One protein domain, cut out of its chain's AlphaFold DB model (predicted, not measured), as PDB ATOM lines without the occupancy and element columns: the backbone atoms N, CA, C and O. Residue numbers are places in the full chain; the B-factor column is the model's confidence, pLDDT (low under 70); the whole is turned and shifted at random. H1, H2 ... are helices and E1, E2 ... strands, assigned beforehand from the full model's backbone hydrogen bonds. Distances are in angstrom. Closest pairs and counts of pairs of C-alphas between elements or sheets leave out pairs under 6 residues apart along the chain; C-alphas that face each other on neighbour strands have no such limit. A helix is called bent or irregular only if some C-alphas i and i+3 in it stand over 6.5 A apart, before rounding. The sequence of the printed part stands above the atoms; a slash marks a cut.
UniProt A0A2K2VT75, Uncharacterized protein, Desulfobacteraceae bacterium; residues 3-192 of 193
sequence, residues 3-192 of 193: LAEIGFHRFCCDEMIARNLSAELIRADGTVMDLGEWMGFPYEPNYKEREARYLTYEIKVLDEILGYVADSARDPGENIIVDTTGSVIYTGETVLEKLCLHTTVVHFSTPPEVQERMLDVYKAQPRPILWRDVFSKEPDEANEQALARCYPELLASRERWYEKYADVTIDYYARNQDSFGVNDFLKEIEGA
ATOM      1  N   LEU A   3      23.999  -1.339 -41.006       83.12
ATOM      2  CA  LEU A   3      24.848  -2.442 -41.478       83.12
ATOM      3  C   LEU A   3      24.049  -3.644 -42.008       83.12
ATOM      4  O   LEU A   3      24.447  -4.270 -42.986       83.12
ATOM      5  N   ALA A   4      22.885  -3.935 -41.419       82.44
ATOM      6  CA  ALA A   4      22.007  -4.992 -41.925       82.44
ATOM      7  C   ALA A   4      21.474  -4.666 -43.335       82.44
ATOM      8  O   ALA A   4      21.246  -5.557 -44.146       82.44
ATOM      9  N   GLU A   5      21.338  -3.375 -43.653       85.38
ATOM     10  CA  GLU A   5      20.899  -2.887 -44.968       85.38
ATOM     11  C   GLU A   5      21.942  -3.134 -46.070       85.38
ATOM     12  O   GLU A   5      21.584  -3.172 -47.244       85.38
ATOM     13  N   ILE A   6      23.212  -3.346 -45.703       87.44
ATOM     14  CA  ILE A   6      24.300  -3.668 -46.639       87.44
ATOM     15  C   ILE A   6      24.724  -5.145 -46.581       87.44
ATOM     16  O   ILE A   6      25.794  -5.498 -47.070       87.44
ATOM     17  N   GLY A   7      23.887  -6.013 -46.002       89.12
ATOM     18  CA  GLY A   7      24.059  -7.468 -46.063       89.12
ATOM     19  C   GLY A   7      24.758  -8.112 -44.867       89.12
ATOM     20  O   GLY A   7      25.069  -9.297 -44.941       89.12
ATOM     21  N   PHE A   8      24.987  -7.386 -43.766       91.50
ATOM     22  CA  PHE A   8      25.446  -8.024 -42.528       91.50
ATOM     23  C   PHE A   8      24.308  -8.785 -41.840       91.50
ATOM     24  O   PHE A   8      23.216  -8.249 -41.632       91.50
ATOM     25  N   HIS A   9      24.595 -10.005 -41.401       93.25
ATOM     26  CA  HIS A   9      23.743 -10.747 -40.487       93.25
ATOM     27  C   HIS A   9      23.905 -10.191 -39.067       93.25
ATOM     28  O   HIS A   9      25.000 -10.198 -38.508       93.25
ATOM     29  N   ARG A  10      22.818  -9.694 -38.467       94.25
ATOM     30  CA  ARG A  10      22.839  -9.119 -37.113       94.25
ATOM     31  C   ARG A  10      22.254 -10.098 -36.102       94.25
ATOM     32  O   ARG A  10      21.060 -10.384 -36.152       94.25
ATOM     33  N   PHE A  11      23.058 -10.473 -35.114       96.31
ATOM     34  CA  PHE A  11      22.577 -11.037 -33.857       96.31
ATOM     35  C   PHE A  11      22.366  -9.909 -32.849       96.31
ATOM     36  O   PHE A  11      23.293  -9.164 -32.552       96.31
ATOM     37  N   CYS A  12      21.146  -9.763 -32.334       96.25
ATOM     38  CA  CYS A  12      20.815  -8.782 -31.301       96.25
ATOM     39  C   CYS A  12      20.596  -9.496 -29.970       96.25
ATOM     40  O   CYS A  12      19.615 -10.232 -29.822       96.25
ATOM     41  N   CYS A  13      21.495  -9.280 -29.006       96.88
ATOM     42  CA  CYS A  13      21.437  -9.983 -27.728       96.88
ATOM     43  C   CYS A  13      20.145  -9.661 -26.967       96.88
ATOM     44  O   CYS A  13      19.487 -10.586 -26.502       96.88
ATOM     45  N   ASP A  14      19.719  -8.394 -26.915       94.69
ATOM     46  CA  ASP A  14      18.474  -8.006 -26.237       94.69
ATOM     47  C   ASP A  14      17.233  -8.679 -26.851       94.69
ATOM     48  O   ASP A  14      16.380  -9.190 -26.124       94.69
ATOM     49  N   GLU A  15      17.143  -8.754 -28.185       95.31
ATOM     50  CA  GLU A  15      16.032  -9.431 -28.875       95.31
ATOM     51  C   GLU A  15      16.032 -10.942 -28.595       95.31
ATOM     52  O   GLU A  15      14.978 -11.535 -28.340       95.31
ATOM     53  N   MET A  16      17.207 -11.575 -28.605       97.31
ATOM     54  CA  MET A  16      17.347 -13.006 -28.326       97.31
ATOM     55  C   MET A  16      17.056 -13.340 -26.857       97.31
ATOM     56  O   MET A  16      16.377 -14.334 -26.585       97.31
ATOM     57  N   ILE A  17      17.501 -12.501 -25.918       96.81
ATOM     58  CA  ILE A  17      17.190 -12.635 -24.489       96.81
ATOM     59  C   ILE A  17      15.683 -12.477 -24.273       96.81
ATOM     60  O   ILE A  17      15.069 -13.355 -23.664       96.81
ATOM     61  N   ALA A  18      15.061 -11.429 -24.826       95.12
ATOM     62  CA  ALA A  18      13.618 -11.208 -24.713       95.12
ATOM     63  C   ALA A  18      12.809 -12.380 -25.291       95.12
ATOM     64  O   ALA A  18      11.838 -12.832 -24.681       95.12
ATOM     65  N   ARG A  19      13.238 -12.939 -26.431       94.94
ATOM     66  CA  ARG A  19      12.630 -14.142 -27.018       94.94
ATOM     67  C   ARG A  19      12.738 -15.346 -26.080       94.94
ATOM     68  O   ARG A  19      11.746 -16.048 -25.878       94.94
ATOM     69  N   ASN A  20      13.911 -15.569 -25.491       94.88
ATOM     70  CA  ASN A  20      14.165 -16.693 -24.589       94.88
ATOM     71  C   ASN A  20      13.436 -16.558 -23.237       94.88
ATOM     72  O   ASN A  20      13.099 -17.575 -22.631       94.88
ATOM     73  N   LEU A  21      13.162 -15.325 -22.800       94.19
ATOM     74  CA  LEU A  21      12.392 -14.996 -21.595       94.19
ATOM     75  C   LEU A  21      10.890 -14.804 -21.849       94.19
ATOM     76  O   LEU A  21      10.148 -14.572 -20.903       94.19
ATOM     77  N   SER A  22      10.414 -14.918 -23.092       93.00
ATOM     78  CA  SER A  22       9.045 -14.540 -23.491       93.00
ATOM     79  C   SER A  22       7.922 -15.119 -22.622       93.00
ATOM     80  O   SER A  22       6.948 -14.421 -22.352       93.00
ATOM     81  N   ALA A  23       8.060 -16.357 -22.137       91.56
ATOM     82  CA  ALA A  23       7.079 -16.990 -21.250       91.56
ATOM     83  C   ALA A  23       6.947 -16.296 -19.880       91.56
ATOM     84  O   ALA A  23       5.926 -16.429 -19.211       91.56
ATOM     85  N   GLU A  24       7.977 -15.566 -19.462       91.81
ATOM     86  CA  GLU A  24       8.018 -14.819 -18.209       91.81
ATOM     87  C   GLU A  24       7.701 -13.332 -18.379       91.81
ATOM     88  O   GLU A  24       7.405 -12.649 -17.400       91.81
ATOM     89  N   LEU A  25       7.744 -12.826 -19.613       92.94
ATOM     90  CA  LEU A  25       7.427 -11.441 -19.961       92.94
ATOM     91  C   LEU A  25       5.910 -11.213 -20.046       92.94
ATOM     92  O   LEU A  25       5.416 -10.537 -20.945       92.94
ATOM     93  N   ILE A  26       5.161 -11.782 -19.101       93.31
ATOM     94  CA  ILE A  26       3.701 -11.731 -19.035       93.31
ATOM     95  C   ILE A  26       3.288 -11.166 -17.674       93.31
ATOM     96  O   ILE A  26       3.688 -11.668 -16.622       93.31
ATOM     97  N   ARG A  27       2.482 -10.103 -17.687       91.88
ATOM     98  CA  ARG A  27       1.897  -9.497 -16.486       91.88
ATOM     99  C   ARG A  27       0.834 -10.409 -15.886       91.88
ATOM    100  O   ARG A  27       0.304 -11.306 -16.536       91.88
ATOM    101  N   ALA A  28       0.453 -10.118 -14.645       89.38
ATOM    102  CA  ALA A  28      -0.617 -10.841 -13.959       89.38
ATOM    103  C   ALA A  28      -1.969 -10.793 -14.704       89.38
ATOM    104  O   ALA A  28      -2.784 -11.697 -14.545       89.38
ATOM    105  N   ASP A  29      -2.202  -9.764 -15.525       91.75
ATOM    106  CA  ASP A  29      -3.400  -9.613 -16.361       91.75
ATOM    107  C   ASP A  29      -3.299 -10.314 -17.733       91.75
ATOM    108  O   ASP A  29      -4.219 -10.222 -18.545       91.75
ATOM    109  N   GLY A  30      -2.197 -11.025 -17.998       90.31
ATOM    110  CA  GLY A  30      -1.945 -11.741 -19.247       90.31
ATOM    111  C   GLY A  30      -1.356 -10.886 -20.373       90.31
ATOM    112  O   GLY A  30      -1.118 -11.410 -21.461       90.31
ATOM    113  N   THR A  31      -1.102  -9.593 -20.150       93.31
ATOM    114  CA  THR A  31      -0.477  -8.722 -21.158       93.31
ATOM    115  C   THR A  31       1.042  -8.887 -21.200       93.31
ATOM    116  O   THR A  31       1.678  -9.174 -20.190       93.31
ATOM    117  N   VAL A  32       1.648  -8.678 -22.373       93.00
ATOM    118  CA  VAL A  32       3.109  -8.752 -22.539       93.00
ATOM    119  C   VAL A  32       3.771  -7.515 -21.930       93.00
ATOM    120  O   VAL A  32       3.365  -6.390 -22.237       93.00
ATOM    121  N   MET A  33       4.783  -7.712 -21.086       94.06
ATOM    122  CA  MET A  33       5.657  -6.645 -20.582       94.06
ATOM    123  C   MET A  33       6.994  -6.634 -21.317       94.06
ATOM    124  O   MET A  33       7.406  -7.648 -21.878       94.06
ATOM    125  N   ASP A  34       7.676  -5.491 -21.327       92.50
ATOM    126  CA  ASP A  34       9.034  -5.442 -21.857       92.50
ATOM    127  C   ASP A  34      10.054  -6.015 -20.858       92.50
ATOM    128  O   ASP A  34       9.778  -6.216 -19.673       92.50
ATOM    129  N   LEU A  35      11.247  -6.321 -21.366       92.81
ATOM    130  CA  LEU A  35      12.315  -6.941 -20.587       92.81
ATOM    131  C   LEU A  35      12.815  -6.043 -19.443       92.81
ATOM    132  O   LEU A  35      13.212  -6.552 -18.394       92.81
ATOM    133  N   GLY A  36      12.781  -4.722 -19.631       92.56
ATOM    134  CA  GLY A  36      13.167  -3.761 -18.605       92.56
ATOM    135  C   GLY A  36      12.159  -3.752 -17.461       92.56
ATOM    136  O   GLY A  36      12.541  -3.903 -16.304       92.56
ATOM    137  N   GLU A  37      10.871  -3.651 -17.777       93.75
ATOM    138  CA  GLU A  37       9.790  -3.748 -16.797       93.75
ATOM    139  C   GLU A  37       9.845  -5.064 -16.020       93.75
ATOM    140  O   GLU A  37       9.724  -5.057 -14.794       93.75
ATOM    141  N   TRP A  38      10.088  -6.184 -16.709       95.19
ATOM    142  CA  TRP A  38      10.296  -7.462 -16.039       95.19
ATOM    143  C   TRP A  38      11.495  -7.403 -15.095       95.19
ATOM    144  O   TRP A  38      11.357  -7.827 -13.955       95.19
ATOM    145  N   MET A  39      12.641  -6.851 -15.506       95.12
ATOM    146  CA  MET A  39      13.837  -6.757 -14.659       95.12
ATOM    147  C   MET A  39      13.565  -5.965 -13.371       95.12
ATOM    148  O   MET A  39      13.916  -6.420 -12.280       95.12
ATOM    149  N   GLY A  40      12.913  -4.808 -13.503       95.56
ATOM    150  CA  GLY A  40      12.671  -3.877 -12.402       95.56
ATOM    151  C   GLY A  40      13.932  -3.140 -11.937       95.56
ATOM    152  O   GLY A  40      14.993  -3.180 -12.567       95.56
ATOM    153  N   PHE A  41      13.809  -2.428 -10.818       96.31
ATOM    154  CA  PHE A  41      14.881  -1.606 -10.251       96.31
ATOM    155  C   PHE A  41      15.638  -2.296  -9.104       96.31
ATOM    156  O   PHE A  41      15.069  -3.133  -8.409       96.31
ATOM    157  N   PRO A  42      16.900  -1.913  -8.826       96.31
ATOM    158  CA  PRO A  42      17.770  -2.622  -7.882       96.31
ATOM    159  C   PRO A  42      17.318  -2.609  -6.416       96.31
ATOM    160  O   PRO A  42      17.796  -3.413  -5.618       96.31
ATOM    161  N   TYR A  43      16.392  -1.724  -6.054       94.50
ATOM    162  CA  TYR A  43      15.766  -1.664  -4.732       94.50
ATOM    163  C   TYR A  43      14.488  -2.513  -4.618       94.50
ATOM    164  O   TYR A  43      13.871  -2.548  -3.552       94.50
ATOM    165  N   GLU A  44      14.047  -3.162  -5.697       95.50
ATOM    166  CA  GLU A  44      12.859  -4.013  -5.682       95.50
ATOM    167  C   GLU A  44      13.183  -5.425  -5.162       95.50
ATOM    168  O   GLU A  44      14.244  -5.969  -5.477       95.50
ATOM    169  N   PRO A  45      12.266  -6.077  -4.415       93.12
ATOM    170  CA  PRO A  45      12.544  -7.352  -3.744       93.12
ATOM    171  C   PRO A  45      13.045  -8.479  -4.656       93.12
ATOM    172  O   PRO A  45      13.892  -9.269  -4.247       93.12
ATOM    173  N   ASN A  46      12.546  -8.550  -5.892       93.25
ATOM    174  CA  ASN A  46      12.854  -9.643  -6.820       93.25
ATOM    175  C   ASN A  46      14.005  -9.309  -7.780       93.25
ATOM    176  O   ASN A  46      14.358 -10.138  -8.619       93.25
ATOM    177  N   TYR A  47      14.591  -8.111  -7.682       95.62
ATOM    178  CA  TYR A  47      15.590  -7.650  -8.640       95.62
ATOM    179  C   TYR A  47      16.796  -8.581  -8.712       95.62
ATOM    180  O   TYR A  47      17.195  -8.976  -9.797       95.62
ATOM    181  N   LYS A  48      17.359  -8.983  -7.567       94.81
ATOM    182  CA  LYS A  48      18.577  -9.808  -7.542       94.81
ATOM    183  C   LYS A  48      18.386 -11.178  -8.192       94.81
ATOM    184  O   LYS A  48      19.280 -11.657  -8.886       94.81
ATOM    185  N   GLU A  49      17.217 -11.785  -8.012       96.19
ATOM    186  CA  GLU A  49      16.866 -13.038  -8.685       96.19
ATOM    187  C   GLU A  49      16.739 -12.832 -10.201       96.19
ATOM    188  O   GLU A  49      17.321 -13.582 -10.989       96.19
ATOM    189  N   ARG A  50      16.021 -11.783 -10.620       96.06
ATOM    190  CA  ARG A  50      15.812 -11.463 -12.037       96.06
ATOM    191  C   ARG A  50      17.102 -11.054 -12.741       96.06
ATOM    192  O   ARG A  50      17.328 -11.497 -13.861       96.06
ATOM    193  N   GLU A  51      17.976 -10.319 -12.063       96.38
ATOM    194  CA  GLU A  51      19.319  -9.952 -12.515       96.38
ATOM    195  C   GLU A  51      20.171 -11.199 -12.782       96.38
ATOM    196  O   GLU A  51      20.760 -11.332 -13.855       96.38
ATOM    197  N   ALA A  52      20.214 -12.149 -11.841       95.88
ATOM    198  CA  ALA A  52      20.960 -13.395 -12.019       95.88
ATOM    199  C   ALA A  52      20.396 -14.247 -13.169       95.88
ATOM    200  O   ALA A  52      21.146 -14.841 -13.954       95.88
ATOM    201  N   ARG A  53      19.067 -14.283 -13.297       96.19
ATOM    202  CA  ARG A  53      18.394 -15.018 -14.365       96.19
ATOM    203  C   ARG A  53      18.631 -14.378 -15.730       96.19
ATOM    204  O   ARG A  53      18.999 -15.093 -16.657       96.19
ATOM    205  N   TYR A  54      18.504 -13.058 -15.848       96.94
ATOM    206  CA  TYR A  54      18.855 -12.321 -17.062       96.94
ATOM    207  C   TYR A  54      20.283 -12.633 -17.497       96.94
ATOM    208  O   TYR A  54      20.494 -13.007 -18.645       96.94
ATOM    209  N   LEU A  55      21.243 -12.574 -16.568       96.81
ATOM    210  CA  LEU A  55      22.643 -12.849 -16.878       96.81
ATOM    211  C   LEU A  55      22.854 -14.288 -17.371       96.81
ATOM    212  O   LEU A  55      23.636 -14.522 -18.286       96.81
ATOM    213  N   THR A  56      22.110 -15.253 -16.824       97.00
ATOM    214  CA  THR A  56      22.124 -16.643 -17.311       97.00
ATOM    215  C   THR A  56      21.642 -16.736 -18.762       97.00
ATOM    216  O   THR A  56      22.230 -17.461 -19.567       97.00
ATOM    217  N   TYR A  57      20.590 -15.994 -19.121       97.38
ATOM    218  CA  TYR A  57      20.109 -15.929 -20.502       97.38
ATOM    219  C   TYR A  57      21.075 -15.187 -21.425       97.38
ATOM    220  O   TYR A  57      21.269 -15.638 -22.550       97.38
ATOM    221  N   GLU A  58      21.696 -14.105 -20.960       98.19
ATOM    222  CA  GLU A  58      22.711 -13.372 -21.718       98.19
ATOM    223  C   GLU A  58      23.916 -14.265 -22.046       98.19
ATOM    224  O   GLU A  58      24.296 -14.369 -23.211       98.19
ATOM    225  N   ILE A  59      24.442 -14.995 -21.054       98.19
ATOM    226  CA  ILE A  59      25.522 -15.979 -21.242       98.19
ATOM    227  C   ILE A  59      25.119 -17.029 -22.279       98.19
ATOM    228  O   ILE A  59      25.864 -17.285 -23.221       98.19
ATOM    229  N   LYS A  60      23.917 -17.605 -22.149       97.81
ATOM    230  CA  LYS A  60      23.420 -18.619 -23.086       97.81
ATOM    231  C   LYS A  60      23.307 -18.084 -24.517       97.81
ATOM    232  O   LYS A  60      23.647 -18.795 -25.456       97.81
ATOM    233  N   VAL A  61      22.801 -16.861 -24.679       98.25
ATOM    234  CA  VAL A  61      22.665 -16.204 -25.987       98.25
ATOM    235  C   VAL A  61      24.035 -15.963 -26.611       98.25
ATOM    236  O   VAL A  61      24.221 -16.273 -27.784       98.25
ATOM    237  N   LEU A  62      25.006 -15.478 -25.837       98.06
ATOM    238  CA  LEU A  62      26.369 -15.288 -26.328       98.06
ATOM    239  C   LEU A  62      27.037 -16.613 -26.690       98.06
ATOM    240  O   LEU A  62      27.637 -16.696 -27.751       98.06
ATOM    241  N   ASP A  63      26.896 -17.661 -25.876       97.56
ATOM    242  CA  ASP A  63      27.431 -18.985 -26.215       97.56
ATOM    243  C   ASP A  63      26.808 -19.544 -27.511       97.56
ATOM    244  O   ASP A  63      27.518 -20.148 -28.314       97.56
ATOM    245  N   GLU A  64      25.510 -19.323 -27.749       97.38
ATOM    246  CA  GLU A  64      24.833 -19.714 -28.997       97.38
ATOM    247  C   GLU A  64      25.398 -18.950 -30.206       97.38
ATOM    248  O   GLU A  64      25.758 -19.564 -31.213       97.38
ATOM    249  N   ILE A  65      25.533 -17.625 -30.091       97.25
ATOM    250  CA  ILE A  65      26.075 -16.775 -31.158       97.25
ATOM    251  C   ILE A  65      27.539 -17.124 -31.436       97.25
ATOM    252  O   ILE A  65      27.920 -17.317 -32.585       97.25
ATOM    253  N   LEU A  66      28.368 -17.239 -30.398       96.19
ATOM    254  CA  LEU A  66      29.794 -17.537 -30.539       96.19
ATOM    255  C   LEU A  66      30.020 -18.959 -31.057       96.19
ATOM    256  O   LEU A  66      30.945 -19.177 -31.833       96.19
ATOM    257  N   GLY A  67      29.148 -19.907 -30.699       95.69
ATOM    258  CA  GLY A  67      29.127 -21.238 -31.299       95.69
ATOM    259  C   GLY A  67      28.858 -21.195 -32.804       95.69
ATOM    260  O   GLY A  67      29.543 -21.883 -33.555       95.69
ATOM    261  N   TYR A  68      27.920 -20.352 -33.252       95.38
ATOM    262  CA  TYR A  68      27.658 -20.130 -34.677       95.38
ATOM    263  C   TYR A  68      28.841 -19.451 -35.383       95.38
ATOM    264  O   TYR A  68      29.274 -19.905 -36.438       95.38
ATOM    265  N   VAL A  69      29.397 -18.388 -34.793       93.38
ATOM    266  CA  VAL A  69      30.528 -17.638 -35.370       93.38
ATOM    267  C   VAL A  69      31.770 -18.525 -35.517       93.38
ATOM    268  O   VAL A  69      32.464 -18.440 -36.532       93.38
ATOM    269  N   ALA A  70      32.031 -19.393 -34.537       91.81
ATOM    270  CA  ALA A  70      33.174 -20.301 -34.529       91.81
ATOM    271  C   ALA A  70      32.977 -21.575 -35.376       91.81
ATOM    272  O   ALA A  70      33.929 -22.346 -35.534       91.81
ATOM    273  N   ASP A  71      31.778 -21.831 -35.911       92.94
ATOM    274  CA  ASP A  71      31.510 -23.043 -36.684       92.94
ATOM    275  C   ASP A  71      32.273 -23.032 -38.018       92.94
ATOM    276  O   ASP A  71      32.016 -22.233 -38.916       92.94
ATOM    277  N   SER A  72      33.200 -23.980 -38.173       82.12
ATOM    278  CA  SER A  72      33.977 -24.177 -39.404       82.12
ATOM    279  C   SER A  72      33.139 -24.546 -40.635       82.12
ATOM    280  O   SER A  72      33.630 -24.429 -41.756       82.12
ATOM    281  N   ALA A  73      31.901 -25.017 -40.443       86.56
ATOM    282  CA  ALA A  73      30.970 -25.316 -41.528       86.56
ATOM    283  C   ALA A  73      30.192 -24.079 -42.018       86.56
ATOM    284  O   ALA A  73      29.505 -24.167 -43.039       86.56
ATOM    285  N   ARG A  74      30.292 -22.944 -41.312       89.50
ATOM    286  CA  ARG A  74      29.689 -21.664 -41.702       89.50
ATOM    287  C   ARG A  74      30.306 -21.147 -43.001       89.50
ATOM    288  O   ARG A  74      31.482 -21.379 -43.279       89.50
ATOM    289  N   ASP A  75      29.524 -20.396 -43.774       87.19
ATOM    290  CA  ASP A  75      30.042 -19.647 -44.919       87.19
ATOM    291  C   ASP A  75      31.087 -18.614 -44.448       87.19
ATOM    292  O   ASP A  75      30.725 -17.661 -43.753       87.19
ATOM    293  N   PRO A  76      32.375 -18.749 -44.821       81.50
ATOM    294  CA  PRO A  76      33.406 -17.800 -44.412       81.50
ATOM    295  C   PRO A  76      33.190 -16.392 -44.988       81.50
ATOM    296  O   PRO A  76      33.783 -15.448 -44.474       81.50
ATOM    297  N   GLY A  77      32.362 -16.237 -46.029       83.12
ATOM    298  CA  GLY A  77      32.012 -14.946 -46.625       83.12
ATOM    299  C   GLY A  77      30.847 -14.220 -45.948       83.12
ATOM    300  O   GLY A  77      30.544 -13.089 -46.327       83.12
ATOM    301  N   GLU A  78      30.178 -14.835 -44.968       90.69
ATOM    302  CA  GLU A  78      29.089 -14.179 -44.246       90.69
ATOM    303  C   GLU A  78      29.642 -13.119 -43.281       90.69
ATOM    304  O   GLU A  78      30.426 -13.418 -42.376       90.69
ATOM    305  N   ASN A  79      29.179 -11.882 -43.471       91.31
ATOM    306  CA  ASN A  79      29.477 -10.731 -42.629       91.31
ATOM    307  C   ASN A  79      28.527 -10.700 -41.428       91.31
ATOM    308  O   ASN A  79      27.316 -10.574 -41.607       91.31
ATOM    309  N   ILE A  80      29.059 -10.781 -40.207       93.38
ATOM    310  CA  ILE A  80      28.261 -10.901 -38.978       93.38
ATOM    311  C   ILE A  80      28.506  -9.703 -38.067       93.38
ATOM    312  O   ILE A  80      29.637  -9.254 -37.906       93.38
ATOM    313  N   ILE A  81      27.441  -9.212 -37.434       94.12
ATOM    314  CA  ILE A  81      27.512  -8.274 -36.313       94.12
ATOM    315  C   ILE A  81      26.825  -8.887 -35.108       94.12
ATOM    316  O   ILE A  81      25.668  -9.308 -35.184       94.12
ATOM    317  N   VAL A  82      27.532  -8.863 -33.985       96.31
ATOM    318  CA  VAL A  82      26.995  -9.206 -32.674       96.31
ATOM    319  C   VAL A  82      26.737  -7.904 -31.924       96.31
ATOM    320  O   VAL A  82      27.664  -7.230 -31.490       96.31
ATOM    321  N   ASP A  83      25.467  -7.527 -31.810       96.19
ATOM    322  CA  ASP A  83      25.025  -6.385 -31.016       96.19
ATOM    323  C   ASP A  83      24.820  -6.857 -29.572       96.19
ATOM    324  O   ASP A  83      23.830  -7.527 -29.242       96.19
ATOM    325  N   THR A  84      25.841  -6.623 -28.748       97.25
ATOM    326  CA  THR A  84      25.899  -7.058 -27.350       97.25
ATOM    327  C   THR A  84      25.074  -6.145 -26.455       97.25
ATOM    328  O   THR A  84      24.905  -4.962 -26.738       97.25
ATOM    329  N   THR A  85      24.626  -6.655 -25.311       95.81
ATOM    330  CA  THR A  85      23.992  -5.791 -24.312       95.81
ATOM    331  C   THR A  85      25.041  -4.914 -23.610       95.81
ATOM    332  O   THR A  85      26.239  -5.205 -23.608       95.81
ATOM    333  N   GLY A  86      24.586  -3.876 -22.905       94.50
ATOM    334  CA  GLY A  86      25.451  -3.099 -22.011       94.50
ATOM    335  C   GLY A  86      25.905  -3.844 -20.742       94.50
ATOM    336  O   GLY A  86      26.609  -3.270 -19.916       94.50
ATOM    337  N   SER A  87      25.472  -5.082 -20.511       95.75
ATOM    338  CA  SER A  87      25.922  -5.930 -19.402       95.75
ATOM    339  C   SER A  87      26.880  -7.044 -19.818       95.75
ATOM    340  O   SER A  87      27.292  -7.814 -18.950       95.75
ATOM    341  N   VAL A  88      27.320  -7.080 -21.081       97.19
ATOM    342  CA  VAL A  88      28.191  -8.144 -21.609       97.19
ATOM    343  C   VAL A  88      29.429  -8.396 -20.745       97.19
ATOM    344  O   VAL A  88      29.806  -9.541 -20.517       97.19
ATOM    345  N   ILE A  89      30.003  -7.347 -20.148       96.38
ATOM    346  CA  ILE A  89      31.180  -7.422 -19.265       96.38
ATOM    347  C   ILE A  89      30.960  -8.232 -17.975       96.38
ATOM    348  O   ILE A  89      31.925  -8.584 -17.299       96.38
ATOM    349  N   TYR A  90      29.714  -8.561 -17.628       96.69
ATOM    350  CA  TYR A  90      29.375  -9.385 -16.464       96.69
ATOM    351  C   TYR A  90      29.176 -10.870 -16.799       96.69
ATOM    352  O   TYR A  90      28.947 -11.664 -15.889       96.69
ATOM    353  N   THR A  91      29.266 -11.265 -18.072       96.19
ATOM    354  CA  THR A  91      29.013 -12.648 -18.536       96.19
ATOM    355  C   THR A  91      30.104 -13.643 -18.130       96.19
ATOM    356  O   THR A  91      29.917 -14.855 -18.229       96.19
ATOM    357  N   GLY A  92      31.211 -13.140 -17.581       94.75
ATOM    358  CA  GLY A  92      32.325 -13.931 -17.079       94.75
ATOM    359  C   GLY A  92      33.465 -14.048 -18.086       94.75
ATOM    360  O   GLY A  92      33.277 -13.940 -19.295       94.75
ATOM    361  N   GLU A  93      34.669 -14.274 -17.562       95.00
ATOM    362  CA  GLU A  93      35.920 -14.261 -18.331       95.00
ATOM    363  C   GLU A  93      35.892 -15.235 -19.512       95.00
ATOM    364  O   GLU A  93      36.199 -14.841 -20.626       95.00
ATOM    365  N   THR A  94      35.394 -16.459 -19.318       96.12
ATOM    366  CA  THR A  94      35.323 -17.462 -20.391       96.12
ATOM    367  C   THR A  94      34.477 -17.020 -21.590       96.12
ATOM    368  O   THR A  94      34.824 -17.333 -22.726       96.12
ATOM    369  N   VAL A  95      33.360 -16.319 -21.370       97.06
ATOM    370  CA  VAL A  95      32.510 -15.832 -22.473       97.06
ATOM    371  C   VAL A  95      33.186 -14.656 -23.173       97.06
ATOM    372  O   VAL A  95      33.207 -14.602 -24.401       97.06
ATOM    373  N   LEU A  96      33.789 -13.752 -22.401       97.50
ATOM    374  CA  LEU A  96      34.499 -12.583 -22.920       97.50
ATOM    375  C   LEU A  96      35.743 -12.976 -23.727       97.50
ATOM    376  O   LEU A  96      35.965 -12.433 -24.802       97.50
ATOM    377  N   GLU A  97      36.505 -13.972 -23.275       96.06
ATOM    378  CA  GLU A  97      37.645 -14.519 -24.018       96.06
ATOM    379  C   GLU A  97      37.218 -15.106 -25.365       96.06
ATOM    380  O   GLU A  97      37.859 -14.838 -26.378       96.06
ATOM    381  N   LYS A  98      36.115 -15.868 -25.407       96.44
ATOM    382  CA  LYS A  98      35.559 -16.372 -26.674       96.44
ATOM    383  C   LYS A  98      35.103 -15.231 -27.584       96.44
ATOM    384  O   LYS A  98      35.311 -15.312 -28.790       96.44
ATOM    385  N   LEU A  99      34.479 -14.192 -27.022       96.88
ATOM    386  CA  LEU A  99      34.044 -13.018 -27.777       96.88
ATOM    387  C   LEU A  99      35.240 -12.338 -28.453       96.88
ATOM    388  O   LEU A  99      35.220 -12.176 -29.671       96.88
ATOM    389  N   CYS A 100      36.297 -12.035 -27.698       96.00
ATOM    390  CA  CYS A 100      37.525 -11.444 -28.236       96.00
ATOM    391  C   CYS A 100      38.257 -12.380 -29.215       96.00
ATOM    392  O   CYS A 100      38.863 -11.925 -30.174       96.00
ATOM    393  N   LEU A 101      38.210 -13.700 -29.002       95.31
ATOM    394  CA  LEU A 101      38.876 -14.661 -29.885       95.31
ATOM    395  C   LEU A 101      38.202 -14.779 -31.260       95.31
ATOM    396  O   LEU A 101      38.874 -15.056 -32.255       95.31
ATOM    397  N   HIS A 102      36.877 -14.645 -31.314       94.50
ATOM    398  CA  HIS A 102      36.086 -14.948 -32.508       94.50
ATOM    399  C   HIS A 102      35.523 -13.714 -33.217       94.50
ATOM    400  O   HIS A 102      34.913 -13.856 -34.276       94.50
ATOM    401  N   THR A 103      35.700 -12.518 -32.655       94.69
ATOM    402  CA  THR A 103      35.155 -11.274 -33.206       94.69
ATOM    403  C   THR A 103      36.151 -10.132 -33.060       94.69
ATOM    404  O   THR A 103      37.061 -10.210 -32.246       94.69
ATOM    405  N   THR A 104      35.948  -9.061 -33.827       95.44
ATOM    406  CA  THR A 104      36.561  -7.761 -33.543       95.44
ATOM    407  C   THR A 104      35.632  -6.981 -32.622       95.44
ATOM    408  O   THR A 104      34.516  -6.623 -33.014       95.44
ATOM    409  N   VAL A 105      36.072  -6.732 -31.393       96.88
ATOM    410  CA  VAL A 105      35.281  -6.059 -30.361       96.88
ATOM    411  C   VAL A 105      35.398  -4.549 -30.532       96.88
ATOM    412  O   VAL A 105      36.467  -3.961 -30.365       96.88
ATOM    413  N   VAL A 106      34.271  -3.909 -30.841       96.75
ATOM    414  CA  VAL A 106      34.187  -2.459 -31.040       96.75
ATOM    415  C   VAL A 106      33.516  -1.806 -29.838       96.75
ATOM    416  O   VAL A 106      32.350  -2.070 -29.541       96.75
ATOM    417  N   HIS A 107      34.232  -0.906 -29.171       96.81
ATOM    418  CA  HIS A 107      33.707  -0.071 -28.094       96.81
ATOM    419  C   HIS A 107      33.392   1.332 -28.610       96.81
ATOM    420  O   HIS A 107      34.193   1.970 -29.289       96.81
ATOM    421  N   PHE A 108      32.205   1.830 -28.269       95.38
ATOM    422  CA  PHE A 108      31.849   3.232 -28.460       95.38
ATOM    423  C   PHE A 108      32.109   3.989 -27.165       95.38
ATOM    424  O   PHE A 108      31.287   3.922 -26.244       95.38
ATOM    425  N   SER A 109      33.236   4.695 -27.099       95.81
ATOM    426  CA  SER A 109      33.604   5.406 -25.880       95.81
ATOM    427  C   SER A 109      32.657   6.561 -25.610       95.81
ATOM    428  O   SER A 109      32.079   7.163 -26.520       95.81
ATOM    429  N   THR A 110      32.458   6.846 -24.328       93.81
ATOM    430  CA  THR A 110      31.586   7.928 -23.878       93.81
ATOM    431  C   THR A 110      32.357   8.806 -22.899       93.81
ATOM    432  O   THR A 110      32.541   8.404 -21.747       93.81
ATOM    433  N   PRO A 111      32.791  10.011 -23.307       93.38
ATOM    434  CA  PRO A 111      33.604  10.855 -22.445       93.38
ATOM    435  C   PRO A 111      32.792  11.376 -21.243       93.38
ATOM    436  O   PRO A 111      31.554  11.415 -21.305       93.38
ATOM    437  N   PRO A 112      33.450  11.769 -20.133       92.31
ATOM    438  CA  PRO A 112      32.783  12.100 -18.869       92.31
ATOM    439  C   PRO A 112      31.641  13.120 -18.996       92.31
ATOM    440  O   PRO A 112      30.562  12.921 -18.441       92.31
ATOM    441  N   GLU A 113      31.820  14.166 -19.798       94.25
ATOM    442  CA  GLU A 113      30.815  15.205 -20.042       94.25
ATOM    443  C   GLU A 113      29.570  14.694 -20.786       94.25
ATOM    444  O   GLU A 113      28.501  15.306 -20.720       94.25
ATOM    445  N   VAL A 114      29.684  13.582 -21.517       95.25
ATOM    446  CA  VAL A 114      28.542  12.897 -22.133       95.25
ATOM    447  C   VAL A 114      27.888  11.960 -21.119       95.25
ATOM    448  O   VAL A 114      26.658  11.907 -21.067       95.25
ATOM    449  N   GLN A 115      28.669  11.294 -20.265       94.69
ATOM    450  CA  GLN A 115      28.137  10.477 -19.167       94.69
ATOM    451  C   GLN A 115      27.294  11.314 -18.187       94.69
ATOM    452  O   GLN A 115      26.237  10.862 -17.744       94.69
ATOM    453  N   GLU A 116      27.690  12.560 -17.911       94.75
ATOM    454  CA  GLU A 116      26.891  13.513 -17.125       94.75
ATOM    455  C   GLU A 116      25.531  13.803 -17.781       94.75
ATOM    456  O   GLU A 116      24.491  13.743 -17.124       94.75
ATOM    457  N   ARG A 117      25.500  14.024 -19.101       95.88
ATOM    458  CA  ARG A 117      24.234  14.214 -19.833       95.88
ATOM    459  C   ARG A 117      23.377  12.953 -19.814       95.88
ATOM    460  O   ARG A 117      22.157  13.043 -19.701       95.88
ATOM    461  N   MET A 118      23.996  11.775 -19.911       95.06
ATOM    462  CA  MET A 118      23.289  10.500 -19.781       95.06
ATOM    463  C   MET A 118      22.662  10.348 -18.395       95.06
ATOM    464  O   MET A 118      21.543   9.851 -18.302       95.06
ATOM    465  N   LEU A 119      23.337  10.805 -17.336       95.75
ATOM    466  CA  LEU A 119      22.773  10.842 -15.990       95.75
ATOM    467  C   LEU A 119      21.552  11.766 -15.917       95.75
ATOM    468  O   LEU A 119      20.552  11.389 -15.313       95.75
ATOM    469  N   ASP A 120      21.598  12.951 -16.526       96.50
ATOM    470  CA  ASP A 120      20.451  13.868 -16.528       96.50
ATOM    471  C   ASP A 120      19.240  13.267 -17.253       96.50
ATOM    472  O   ASP A 120      18.116  13.327 -16.748       96.50
ATOM    473  N   VAL A 121      19.473  12.603 -18.390       96.00
ATOM    474  CA  VAL A 121      18.432  11.844 -19.102       96.00
ATOM    475  C   VAL A 121      17.898  10.705 -18.231       96.00
ATOM    476  O   VAL A 121      16.684  10.523 -18.134       96.00
ATOM    477  N   TYR A 122      18.784   9.973 -17.555       95.44
ATOM    478  CA  TYR A 122      18.403   8.872 -16.674       95.44
ATOM    479  C   TYR A 122      17.582   9.350 -15.469       95.44
ATOM    480  O   TYR A 122      16.591   8.722 -15.119       95.44
ATOM    481  N   LYS A 123      17.931  10.485 -14.855       94.56
ATOM    482  CA  LYS A 123      17.151  11.090 -13.763       94.56
ATOM    483  C   LYS A 123      15.755  11.507 -14.218       94.56
ATOM    484  O   LYS A 123      14.800  11.356 -13.463       94.56
ATOM    485  N   ALA A 124      15.640  12.048 -15.432       95.81
ATOM    486  CA  ALA A 124      14.358  12.479 -15.984       95.81
ATOM    487  C   ALA A 124      13.447  11.293 -16.334       95.81
ATOM    488  O   ALA A 124      12.230  11.376 -16.169       95.81
ATOM    489  N   GLN A 125      14.031  10.195 -16.821       93.50
ATOM    490  CA  GLN A 125      13.302   8.991 -17.197       93.50
ATOM    491  C   GLN A 125      14.125   7.741 -16.842       93.50
ATOM    492  O   GLN A 125      14.787   7.174 -17.721       93.50
ATOM    493  N   PRO A 126      14.094   7.293 -15.573       92.12
ATOM    494  CA  PRO A 126      14.893   6.158 -15.140       92.12
ATOM    495  C   PRO A 126      14.411   4.893 -15.837       92.12
ATOM    496  O   PRO A 126      13.211   4.640 -15.964       92.12
ATOM    497  N   ARG A 127      15.372   4.095 -16.299       91.62
ATOM    498  CA  ARG A 127      15.110   2.805 -16.938       91.62
ATOM    499  C   ARG A 127      15.772   1.676 -16.147       91.62
ATOM    500  O   ARG A 127      16.870   1.879 -15.614       91.62
ATOM    501  N   PRO A 128      15.138   0.499 -16.070       91.56
ATOM    502  CA  PRO A 128      15.768  -0.705 -15.548       91.56
ATOM    503  C   PRO A 128      17.053  -1.028 -16.312       91.56
ATOM    504  O   PRO A 128      17.058  -1.097 -17.539       91.56
ATOM    505  N   ILE A 129      18.147  -1.196 -15.572       92.50
ATOM    506  CA  ILE A 129      19.458  -1.598 -16.084       92.50
ATOM    507  C   ILE A 129      20.088  -2.588 -15.104       92.50
ATOM    508  O   ILE A 129      19.657  -2.718 -13.956       92.50
ATOM    509  N   LEU A 130      21.109  -3.299 -15.563       94.44
ATOM    510  CA  LEU A 130      21.822  -4.282 -14.760       94.44
ATOM    511  C   LEU A 130      22.912  -3.593 -13.912       94.44
ATOM    512  O   LEU A 130      23.869  -3.040 -14.456       94.44
ATOM    513  N   TRP A 131      22.744  -3.588 -12.589       94.75
ATOM    514  CA  TRP A 131      23.534  -2.795 -11.638       94.75
ATOM    515  C   TRP A 131      24.634  -3.603 -10.942       94.75
ATOM    516  O   TRP A 131      25.630  -3.030 -10.498       94.75
ATOM    517  N   ARG A 132      24.462  -4.923 -10.830       90.19
ATOM    518  CA  ARG A 132      25.319  -5.843 -10.072       90.19
ATOM    519  C   ARG A 132      25.609  -5.301  -8.678       90.19
ATOM    520  O   ARG A 132      24.689  -4.974  -7.926       90.19
ATOM    521  N   ASP A 133      26.885  -5.238  -8.339       89.44
ATOM    522  CA  ASP A 133      27.391  -4.854  -7.031       89.44
ATOM    523  C   ASP A 133      27.639  -3.339  -6.935       89.44
ATOM    524  O   ASP A 133      28.109  -2.863  -5.909       89.44
ATOM    525  N   VAL A 134      27.312  -2.574  -7.989       94.12
ATOM    526  CA  VAL A 134      27.515  -1.115  -8.035       94.12
ATOM    527  C   VAL A 134      26.383  -0.356  -7.343       94.12
ATOM    528  O   VAL A 134      26.591   0.729  -6.810       94.12
ATOM    529  N   PHE A 135      25.163  -0.905  -7.327       96.00
ATOM    530  CA  PHE A 135      24.067  -0.256  -6.612       96.00
ATOM    531  C   PHE A 135      24.180  -0.491  -5.105       96.00
ATOM    532  O   PHE A 135      24.161  -1.626  -4.626       96.00
ATOM    533  N   SER A 136      24.195   0.607  -4.361       95.06
ATOM    534  CA  SER A 136      24.062   0.639  -2.909       95.06
ATOM    535  C   SER A 136      23.061   1.722  -2.528       95.06
ATOM    536  O   SER A 136      22.986   2.758  -3.187       95.06
ATOM    537  N   LYS A 137      22.291   1.495  -1.464       95.69
ATOM    538  CA  LYS A 137      21.339   2.469  -0.932       95.69
ATOM    539  C   LYS A 137      21.665   2.736   0.531       95.69
ATOM    540  O   LYS A 137      21.691   1.795   1.326       95.69
ATOM    541  N   GLU A 138      21.879   4.000   0.873       95.12
ATOM    542  CA  GLU A 138      22.089   4.399   2.265       95.12
ATOM    543  C   GLU A 138      20.770   4.337   3.066       95.12
ATOM    544  O   GLU A 138      19.694   4.484   2.475       95.12
ATOM    545  N   PRO A 139      20.806   4.142   4.404       92.19
ATOM    546  CA  PRO A 139      19.609   3.908   5.226       92.19
ATOM    547  C   PRO A 139      18.470   4.929   5.063       92.19
ATOM    548  O   PRO A 139      17.304   4.544   5.128       92.19
ATOM    549  N   ASP A 140      18.801   6.194   4.789       94.25
ATOM    550  CA  ASP A 140      17.844   7.306   4.662       94.25
ATOM    551  C   ASP A 140      17.791   7.915   3.248       94.25
ATOM    552  O   ASP A 140      17.176   8.959   3.024       94.25
ATOM    553  N   GLU A 141      18.450   7.289   2.274       97.19
ATOM    554  CA  GLU A 141      18.497   7.783   0.898       97.19
ATOM    555  C   GLU A 141      17.227   7.396   0.132       97.19
ATOM    556  O   GLU A 141      16.734   6.269   0.232       97.19
ATOM    557  N   ALA A 142      16.669   8.314  -0.660       96.62
ATOM    558  CA  ALA A 142      15.567   7.972  -1.557       96.62
ATOM    559  C   ALA A 142      16.060   7.060  -2.693       96.62
ATOM    560  O   ALA A 142      17.209   7.138  -3.120       96.62
ATOM    561  N   ASN A 143      15.187   6.209  -3.231       95.62
ATOM    562  CA  ASN A 143      15.557   5.274  -4.297       95.62
ATOM    563  C   ASN A 143      16.161   5.992  -5.516       95.62
ATOM    564  O   ASN A 143      17.199   5.590  -6.033       95.62
ATOM    565  N   GLU A 144      15.549   7.096  -5.931       94.94
ATOM    566  CA  GLU A 144      15.970   7.918  -7.065       94.94
ATOM    567  C   GLU A 144      17.320   8.598  -6.804       94.94
ATOM    568  O   GLU A 144      18.132   8.739  -7.719       94.94
ATOM    569  N   GLN A 145      17.585   8.982  -5.549       96.19
ATOM    570  CA  GLN A 145      18.875   9.537  -5.131       96.19
ATOM    571  C   GLN A 145      19.970   8.469  -5.190       96.19
ATOM    572  O   GLN A 145      21.020   8.725  -5.777       96.19
ATOM    573  N   ALA A 146      19.689   7.262  -4.688       97.12
ATOM    574  CA  ALA A 146      20.613   6.132  -4.737       97.12
ATOM    575  C   ALA A 146      20.964   5.752  -6.180       97.12
ATOM    576  O   ALA A 146      22.142   5.605  -6.512       97.12
ATOM    577  N   LEU A 147      19.959   5.666  -7.064       96.69
ATOM    578  CA  LEU A 147      20.183   5.434  -8.493       96.69
ATOM    579  C   LEU A 147      21.086   6.522  -9.086       96.69
ATOM    580  O   LEU A 147      22.096   6.211  -9.712       96.69
ATOM    581  N   ALA A 148      20.756   7.797  -8.866       96.12
ATOM    582  CA  ALA A 148      21.522   8.914  -9.410       96.12
ATOM    583  C   ALA A 148      22.966   8.971  -8.888       96.12
ATOM    584  O   ALA A 148      23.863   9.353  -9.638       96.12
ATOM    585  N   ARG A 149      23.194   8.600  -7.622       96.56
ATOM    586  CA  ARG A 149      24.524   8.547  -7.005       96.56
ATOM    587  C   ARG A 149      25.363   7.393  -7.548       96.56
ATOM    588  O   ARG A 149      26.543   7.593  -7.809       96.56
ATOM    589  N   CYS A 150      24.769   6.213  -7.729       97.00
ATOM    590  CA  CYS A 150      25.489   5.022  -8.191       97.00
ATOM    591  C   CYS A 150      25.718   5.014  -9.715       97.00
ATOM    592  O   CYS A 150      26.613   4.331 -10.205       97.00
ATOM    593  N   TYR A 151      24.909   5.742 -10.491       96.62
ATOM    594  CA  TYR A 151      24.953   5.693 -11.957       96.62
ATOM    595  C   TYR A 151      26.308   6.116 -12.569       96.62
ATOM    596  O   TYR A 151      26.784   5.410 -13.459       96.62
ATOM    597  N   PRO A 152      26.989   7.189 -12.110       95.62
ATOM    598  CA  PRO A 152      28.330   7.519 -12.598       95.62
ATOM    599  C   PRO A 152      29.355   6.411 -12.340       95.62
ATOM    600  O   PRO A 152      30.177   6.118 -13.204       95.62
ATOM    601  N   GLU A 153      29.289   5.762 -11.175       95.25
ATOM    602  CA  GLU A 153      30.176   4.643 -10.851       95.25
ATOM    603  C   GLU A 153      29.911   3.442 -11.766       95.25
ATOM    604  O   GLU A 153      30.854   2.796 -12.229       95.25
ATOM    605  N   LEU A 154      28.641   3.185 -12.099       96.06
ATOM    606  CA  LEU A 154      28.259   2.140 -13.047       96.06
ATOM    607  C   LEU A 154      28.872   2.394 -14.426       96.06
ATOM    608  O   LEU A 154      29.489   1.486 -14.989       96.06
ATOM    609  N   LEU A 155      28.735   3.613 -14.956       95.50
ATOM    610  CA  LEU A 155      29.300   3.973 -16.257       95.50
ATOM    611  C   LEU A 155      30.828   3.905 -16.245       95.50
ATOM    612  O   LEU A 155      31.402   3.238 -17.100       95.50
ATOM    613  N   ALA A 156      31.484   4.489 -15.241       93.75
ATOM    614  CA  ALA A 156      32.941   4.459 -15.124       93.75
ATOM    615  C   ALA A 156      33.493   3.034 -14.941       93.75
ATOM    616  O   ALA A 156      34.568   2.695 -15.437       93.75
ATOM    617  N   SER A 157      32.775   2.168 -14.220       93.38
ATOM    618  CA  SER A 157      33.141   0.760 -14.109       93.38
ATOM    619  C   SER A 157      33.028   0.054 -15.454       93.38
ATOM    620  O   SER A 157      33.957  -0.654 -15.833       93.38
ATOM    621  N   ARG A 158      31.912   0.231 -16.168       95.69
ATOM    622  CA  ARG A 158      31.693  -0.408 -17.470       95.69
ATOM    623  C   ARG A 158      32.685   0.076 -18.516       95.69
ATOM    624  O   ARG A 158      33.254  -0.766 -19.193       95.69
ATOM    625  N   GLU A 159      32.956   1.377 -18.576       95.69
ATOM    626  CA  GLU A 159      33.903   1.960 -19.531       95.69
ATOM    627  C   GLU A 159      35.286   1.309 -19.411       95.69
ATOM    628  O   GLU A 159      35.816   0.819 -20.400       95.69
ATOM    629  N   ARG A 160      35.803   1.148 -18.184       94.50
ATOM    630  CA  ARG A 160      37.080   0.449 -17.942       94.50
ATOM    631  C   ARG A 160      37.088  -0.991 -18.452       94.50
ATOM    632  O   ARG A 160      38.122  -1.484 -18.894       94.50
ATOM    633  N   TRP A 161      35.963  -1.695 -18.336       96.06
ATOM    634  CA  TRP A 161      35.853  -3.066 -18.829       96.06
ATOM    635  C   TRP A 161      35.680  -3.120 -20.344       96.06
ATOM    636  O   TRP A 161      36.271  -3.994 -20.969       96.06
ATOM    637  N   TYR A 162      34.922  -2.200 -20.937       97.12
ATOM    638  CA  TYR A 162      34.797  -2.107 -22.388       97.12
ATOM    639  C   TYR A 162      36.141  -1.792 -23.037       97.12
ATOM    640  O   TYR A 162      36.556  -2.532 -23.920       97.12
ATOM    641  N   GLU A 163      36.863  -0.791 -22.530       96.00
ATOM    642  CA  GLU A 163      38.212  -0.445 -22.995       96.00
ATOM    643  C   GLU A 163      39.179  -1.629 -22.873       96.00
ATOM    644  O   GLU A 163      39.997  -1.855 -23.757       96.00
ATOM    645  N   LYS A 164      39.079  -2.418 -21.792       95.94
ATOM    646  CA  LYS A 164      39.937  -3.594 -21.582       95.94
ATOM    647  C   LYS A 164      39.763  -4.659 -22.674       95.94
ATOM    648  O   LYS A 164      40.741  -5.329 -22.996       95.94
ATOM    649  N   TYR A 165      38.540  -4.871 -23.157       96.12
ATOM    650  CA  TYR A 165      38.219  -5.950 -24.101       96.12
ATOM    651  C   TYR A 165      38.083  -5.482 -25.553       96.12
ATOM    652  O   TYR A 165      37.889  -6.321 -26.427       96.12
ATOM    653  N   ALA A 166      38.145  -4.177 -25.813       96.31
ATOM    654  CA  ALA A 166      37.998  -3.625 -27.149       96.31
ATOM    655  C   ALA A 166      39.272  -3.795 -27.984       96.31
ATOM    656  O   ALA A 166      40.368  -3.462 -27.537       96.31
ATOM    657  N   ASP A 167      39.097  -4.215 -29.233       96.19
ATOM    658  CA  ASP A 167      40.129  -4.122 -30.267       96.19
ATOM    659  C   ASP A 167      40.129  -2.722 -30.897       96.19
ATOM    660  O   ASP A 167      41.176  -2.164 -31.222       96.19
ATOM    661  N   VAL A 168      38.934  -2.128 -31.034       96.25
ATOM    662  CA  VAL A 168      38.724  -0.804 -31.634       96.25
ATOM    663  C   VAL A 168      37.858   0.044 -30.725       96.25
ATOM    664  O   VAL A 168      36.788  -0.378 -30.293       96.25
ATOM    665  N   THR A 169      38.294   1.275 -30.478       96.06
ATOM    666  CA  THR A 169      37.493   2.279 -29.776       96.06
ATOM    667  C   THR A 169      37.135   3.406 -30.734       96.06
ATOM    668  O   THR A 169      38.018   4.063 -31.279       96.06
ATOM    669  N   ILE A 170      35.838   3.647 -30.917       94.81
ATOM    670  CA  ILE A 170      35.320   4.745 -31.735       94.81
ATOM    671  C   ILE A 170      34.755   5.814 -30.801       94.81
ATOM    672  O   ILE A 170      33.804   5.567 -30.056       94.81
ATOM    673  N   ASP A 171      35.337   7.010 -30.874       94.00
ATOM    674  CA  ASP A 171      34.965   8.151 -30.040       94.00
ATOM    675  C   ASP A 171      33.513   8.611 -30.260       94.00
ATOM    676  O   ASP A 171      33.004   8.643 -31.387       94.00
ATOM    677  N   TYR A 172      32.859   9.032 -29.172       94.50
ATOM    678  CA  TYR A 172      31.493   9.551 -29.190       94.50
ATOM    679  C   TYR A 172      31.306  10.673 -30.215       94.50
ATOM    680  O   TYR A 172      30.326  10.660 -30.966       94.50
ATOM    681  N   TYR A 173      32.192  11.669 -30.245       93.69
ATOM    682  CA  TYR A 173      32.027  12.817 -31.128       93.69
ATOM    683  C   TYR A 173      32.245  12.425 -32.577       93.69
ATOM    684  O   TYR A 173      31.429  12.821 -33.405       93.69
ATOM    685  N   ALA A 174      33.265  11.614 -32.871       91.25
ATOM    686  CA  ALA A 174      33.497  11.079 -34.212       91.25
ATOM    687  C   ALA A 174      32.272  10.307 -34.729       91.25
ATOM    688  O   ALA A 174      31.749  10.618 -35.800       91.25
ATOM    689  N   ARG A 175      31.743   9.377 -33.923       91.56
ATOM    690  CA  ARG A 175      30.576   8.552 -34.272       91.56
ATOM    691  C   ARG A 175      29.309   9.369 -34.528       91.56
ATOM    692  O   ARG A 175      28.482   8.980 -35.346       91.56
ATOM    693  N   ASN A 176      29.113  10.457 -33.782       90.69
ATOM    694  CA  ASN A 176      27.909  11.287 -33.865       90.69
ATOM    695  C   ASN A 176      28.035  12.449 -34.872       90.69
ATOM    696  O   ASN A 176      27.146  13.299 -34.916       90.69
ATOM    697  N   GLN A 177      29.100  12.514 -35.677       91.25
ATOM    698  CA  GLN A 177      29.143  13.435 -36.816       91.25
ATOM    699  C   GLN A 177      28.110  13.017 -37.867       91.25
ATOM    700  O   GLN A 177      27.997  11.837 -38.192       91.25
ATOM    701  N   ASP A 178      27.409  13.980 -38.472       86.12
ATOM    702  CA  ASP A 178      26.403  13.705 -39.513       86.12
ATOM    703  C   ASP A 178      26.975  12.929 -40.712       86.12
ATOM    704  O   ASP A 178      26.266  12.172 -41.377       86.12
ATOM    705  N   SER A 179      28.269  13.115 -40.987       88.81
ATOM    706  CA  SER A 179      29.000  12.425 -42.046       88.81
ATOM    707  C   SER A 179      29.388  10.990 -41.700       88.81
ATOM    708  O   SER A 179      29.714  10.252 -42.623       88.81
ATOM    709  N   PHE A 180      29.370  10.592 -40.423       88.75
ATOM    710  CA  PHE A 180      29.816   9.267 -40.002       88.75
ATOM    711  C   PHE A 180      28.816   8.199 -40.463       88.75
ATOM    712  O   PHE A 180      27.684   8.080 -39.973       88.75
ATOM    713  N   GLY A 181      29.226   7.442 -41.477       89.75
ATOM    714  CA  GLY A 181      28.418   6.422 -42.124       89.75
ATOM    715  C   GLY A 181      28.917   5.004 -41.872       89.75
ATOM    716  O   GLY A 181      29.889   4.751 -41.168       89.75
ATOM    717  N   VAL A 182      28.243   4.053 -42.519       89.50
ATOM    718  CA  VAL A 182      28.631   2.635 -42.491       89.50
ATOM    719  C   VAL A 182      30.050   2.429 -43.023       89.50
ATOM    720  O   VAL A 182      30.807   1.654 -42.458       89.50
ATOM    721  N   ASN A 183      30.428   3.149 -44.081       89.69
ATOM    722  CA  ASN A 183      31.761   3.026 -44.665       89.69
ATOM    723  C   ASN A 183      32.859   3.556 -43.736       89.69
ATOM    724  O   ASN A 183      33.956   3.013 -43.744       89.69
ATOM    725  N   ASP A 184      32.588   4.607 -42.961       90.94
ATOM    726  CA  ASP A 184      33.554   5.137 -41.993       90.94
ATOM    727  C   ASP A 184      33.719   4.157 -40.833       90.94
ATOM    728  O   ASP A 184      34.839   3.803 -40.489       90.94
ATOM    729  N   PHE A 185      32.608   3.605 -40.334       91.25
ATOM    730  CA  PHE A 185      32.627   2.532 -39.341       91.25
ATOM    731  C   PHE A 185      33.450   1.315 -39.789       91.25
ATOM    732  O   PHE A 185      34.295   0.845 -39.035       91.25
ATOM    733  N   LEU A 186      33.241   0.816 -41.013       90.81
ATOM    734  CA  LEU A 186      33.995  -0.336 -41.520       90.81
ATOM    735  C   LEU A 186      35.491  -0.032 -41.666       90.81
ATOM    736  O   LEU A 186      36.307  -0.884 -41.338       90.81
ATOM    737  N   LYS A 187      35.862   1.188 -42.075       90.31
ATOM    738  CA  LYS A 187      37.273   1.600 -42.159       90.31
ATOM    739  C   LYS A 187      37.968   1.626 -40.799       90.31
ATOM    740  O   LYS A 187      39.121   1.217 -40.721       90.31
ATOM    741  N   GLU A 188      37.289   2.105 -39.755       89.12
ATOM    742  CA  GLU A 188      37.837   2.099 -38.388       89.12
ATOM    743  C   GLU A 188      38.120   0.666 -37.907       89.12
ATOM    744  O   GLU A 188      39.104   0.427 -37.215       89.12
ATOM    745  N   ILE A 189      37.292  -0.300 -38.319       89.25
ATOM    746  CA  ILE A 189      37.451  -1.716 -37.959       89.25
ATOM    747  C   ILE A 189      38.552  -2.389 -38.780       89.25
ATOM    748  O   ILE A 189      39.409  -3.065 -38.218       89.25
ATOM    749  N   GLU A 190      38.556  -2.197 -40.100       82.38
ATOM    750  CA  GLU A 190      39.559  -2.777 -41.004       82.38
ATOM    751  C   GLU A 190      40.982  -2.289 -40.694       82.38
ATOM    752  O   GLU A 190      41.942  -3.008 -40.946       82.38
ATOM    753  N   GLY A 191      41.134  -1.082 -40.138       65.19
ATOM    754  CA  GLY A 191      42.436  -0.538 -39.744       65.19
ATOM    755  C   GLY A 191      43.069  -1.194 -38.511       65.19
ATOM    756  O   GLY A 191      44.240  -0.931 -38.238       65.19
ATOM    757  N   ALA A 192      42.317  -2.014 -37.770       58.44
ATOM    758  CA  ALA A 192      42.752  -2.628 -36.517       58.44
ATOM    759  C   ALA A 192      43.065  -4.132 -36.615       58.44
ATOM    760  O   ALA A 192      43.593  -4.693 -35.652       58.44
TER     761      ALA A 192
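Overview. This is residues 3 to 192 of the 193 residues of an uncharacterized protein of Desulfobacteraceae bacterium (UniProt A0A2K2VT75). Two halves stand side by side, each built round a pair of short parallel strands and one long helix: H3 beside E1 and E2 in the first, H6 beside E3 and E4 in the second. H1, H2 and H4 pack on H3, H5 folds with H6 into a helical hairpin, and residues 127 to 131 of the long link after H5 reach in between the halves. The printed part has 190 residues, in the order E1 H1 H2 H3 E2 H4 E3 H5 H6 E4 H7 H8, and is mostly helix. It is compact, with a radius of gyration of the C-alphas of 18.1 A and spans of 55 by 40 by 31 A.

Along the chain. Find C-alpha 9 at (23.743, -10.747, -40.487); there E1 begins, residues 9 to 12, and H1 follows, residues 13 to 21. H2 is residues 35 to 39. From C-alpha 47 at (15.590, -7.650, -8.640), H3 runs 32.2 A to residue 69. Next come E2, residues 80 to 83, H4, residues 93 to 102, 14.2 A, and E3, residues 106 to 108. H5, residues 112 to 124, is 18.7 A long, and H6, residues 143 to 165, 32.1 A. H6 is only just irregular: C-alphas 149 and 152 are 6.8 A apart, and a kink of 33 degrees lies near residue 150. E4 is residues 168 to 170, H7 172 to 175, and H8 182 to 190, ending at C-alpha 190, (39.559, -2.777, -41.004).

Arrangement. Start at the hub, H3. Its residues 54 to 62 touch H1, closest C-alphas Tyr 57 and Ile 17 at 5.9 A, at a steep tilt of 63 degrees, opposite ways. Its residues 47 to 54 touch H2, C-alphas Arg 50 and Met 39 being closest at 5.7 A. Its residues 59 to 69 touch H4, closest C-alphas Leu 66 and Leu 99 at 6.8 A, at a shallow tilt of 29 degrees, the same way. E1 and E2 are parallel, with N 81 and O 9 at 2.8 A; with H1, H2 and H3 they make a strand-helix-strand unit, parallel neighbour strands with helices between. E3, H5, H6 and E4 make another, its crossover right-handed; look for N 107 and O 168 at 2.8 A between its parallel strands. H5 and H6 touch as a hairpin, closest C-alphas Lys 123 and Ala 148 at 6.5 A, at 37 degrees, only just steep. The closest C-alphas of E4 and H8 are Val 168 and Ile 189, 6.5 A; those of E3 and H7 are Phe 108 and Tyr 172, 6.4 A. H4 and H6 are close but not clearly touching, with Cys 100 and Tyr 165 closest, C-alphas 6.9 A apart; H3 and H6 are apart. Each O i to N i+4 pair is within hydrogen-bond range in H1, H2, H3, H4 and H8, against 8 of 9 in H5 and 17 of 19 in H6; H7 is too short for such a pair, and its 1 pair of O i and N i+3 is not within range.

Size, cuts and confidence. The two C-alphas farthest apart, Ala 73 and Asp 140, are 58.1 A from each other. Look at residues 71 to 77, between H3 and E2, for the stretch that stands free. The links H1 to H2 and H5 to H6 are long, and the printed part has no cut. The mean pLDDT of the printed part is 93.6, with residues 191 to 192 under 70.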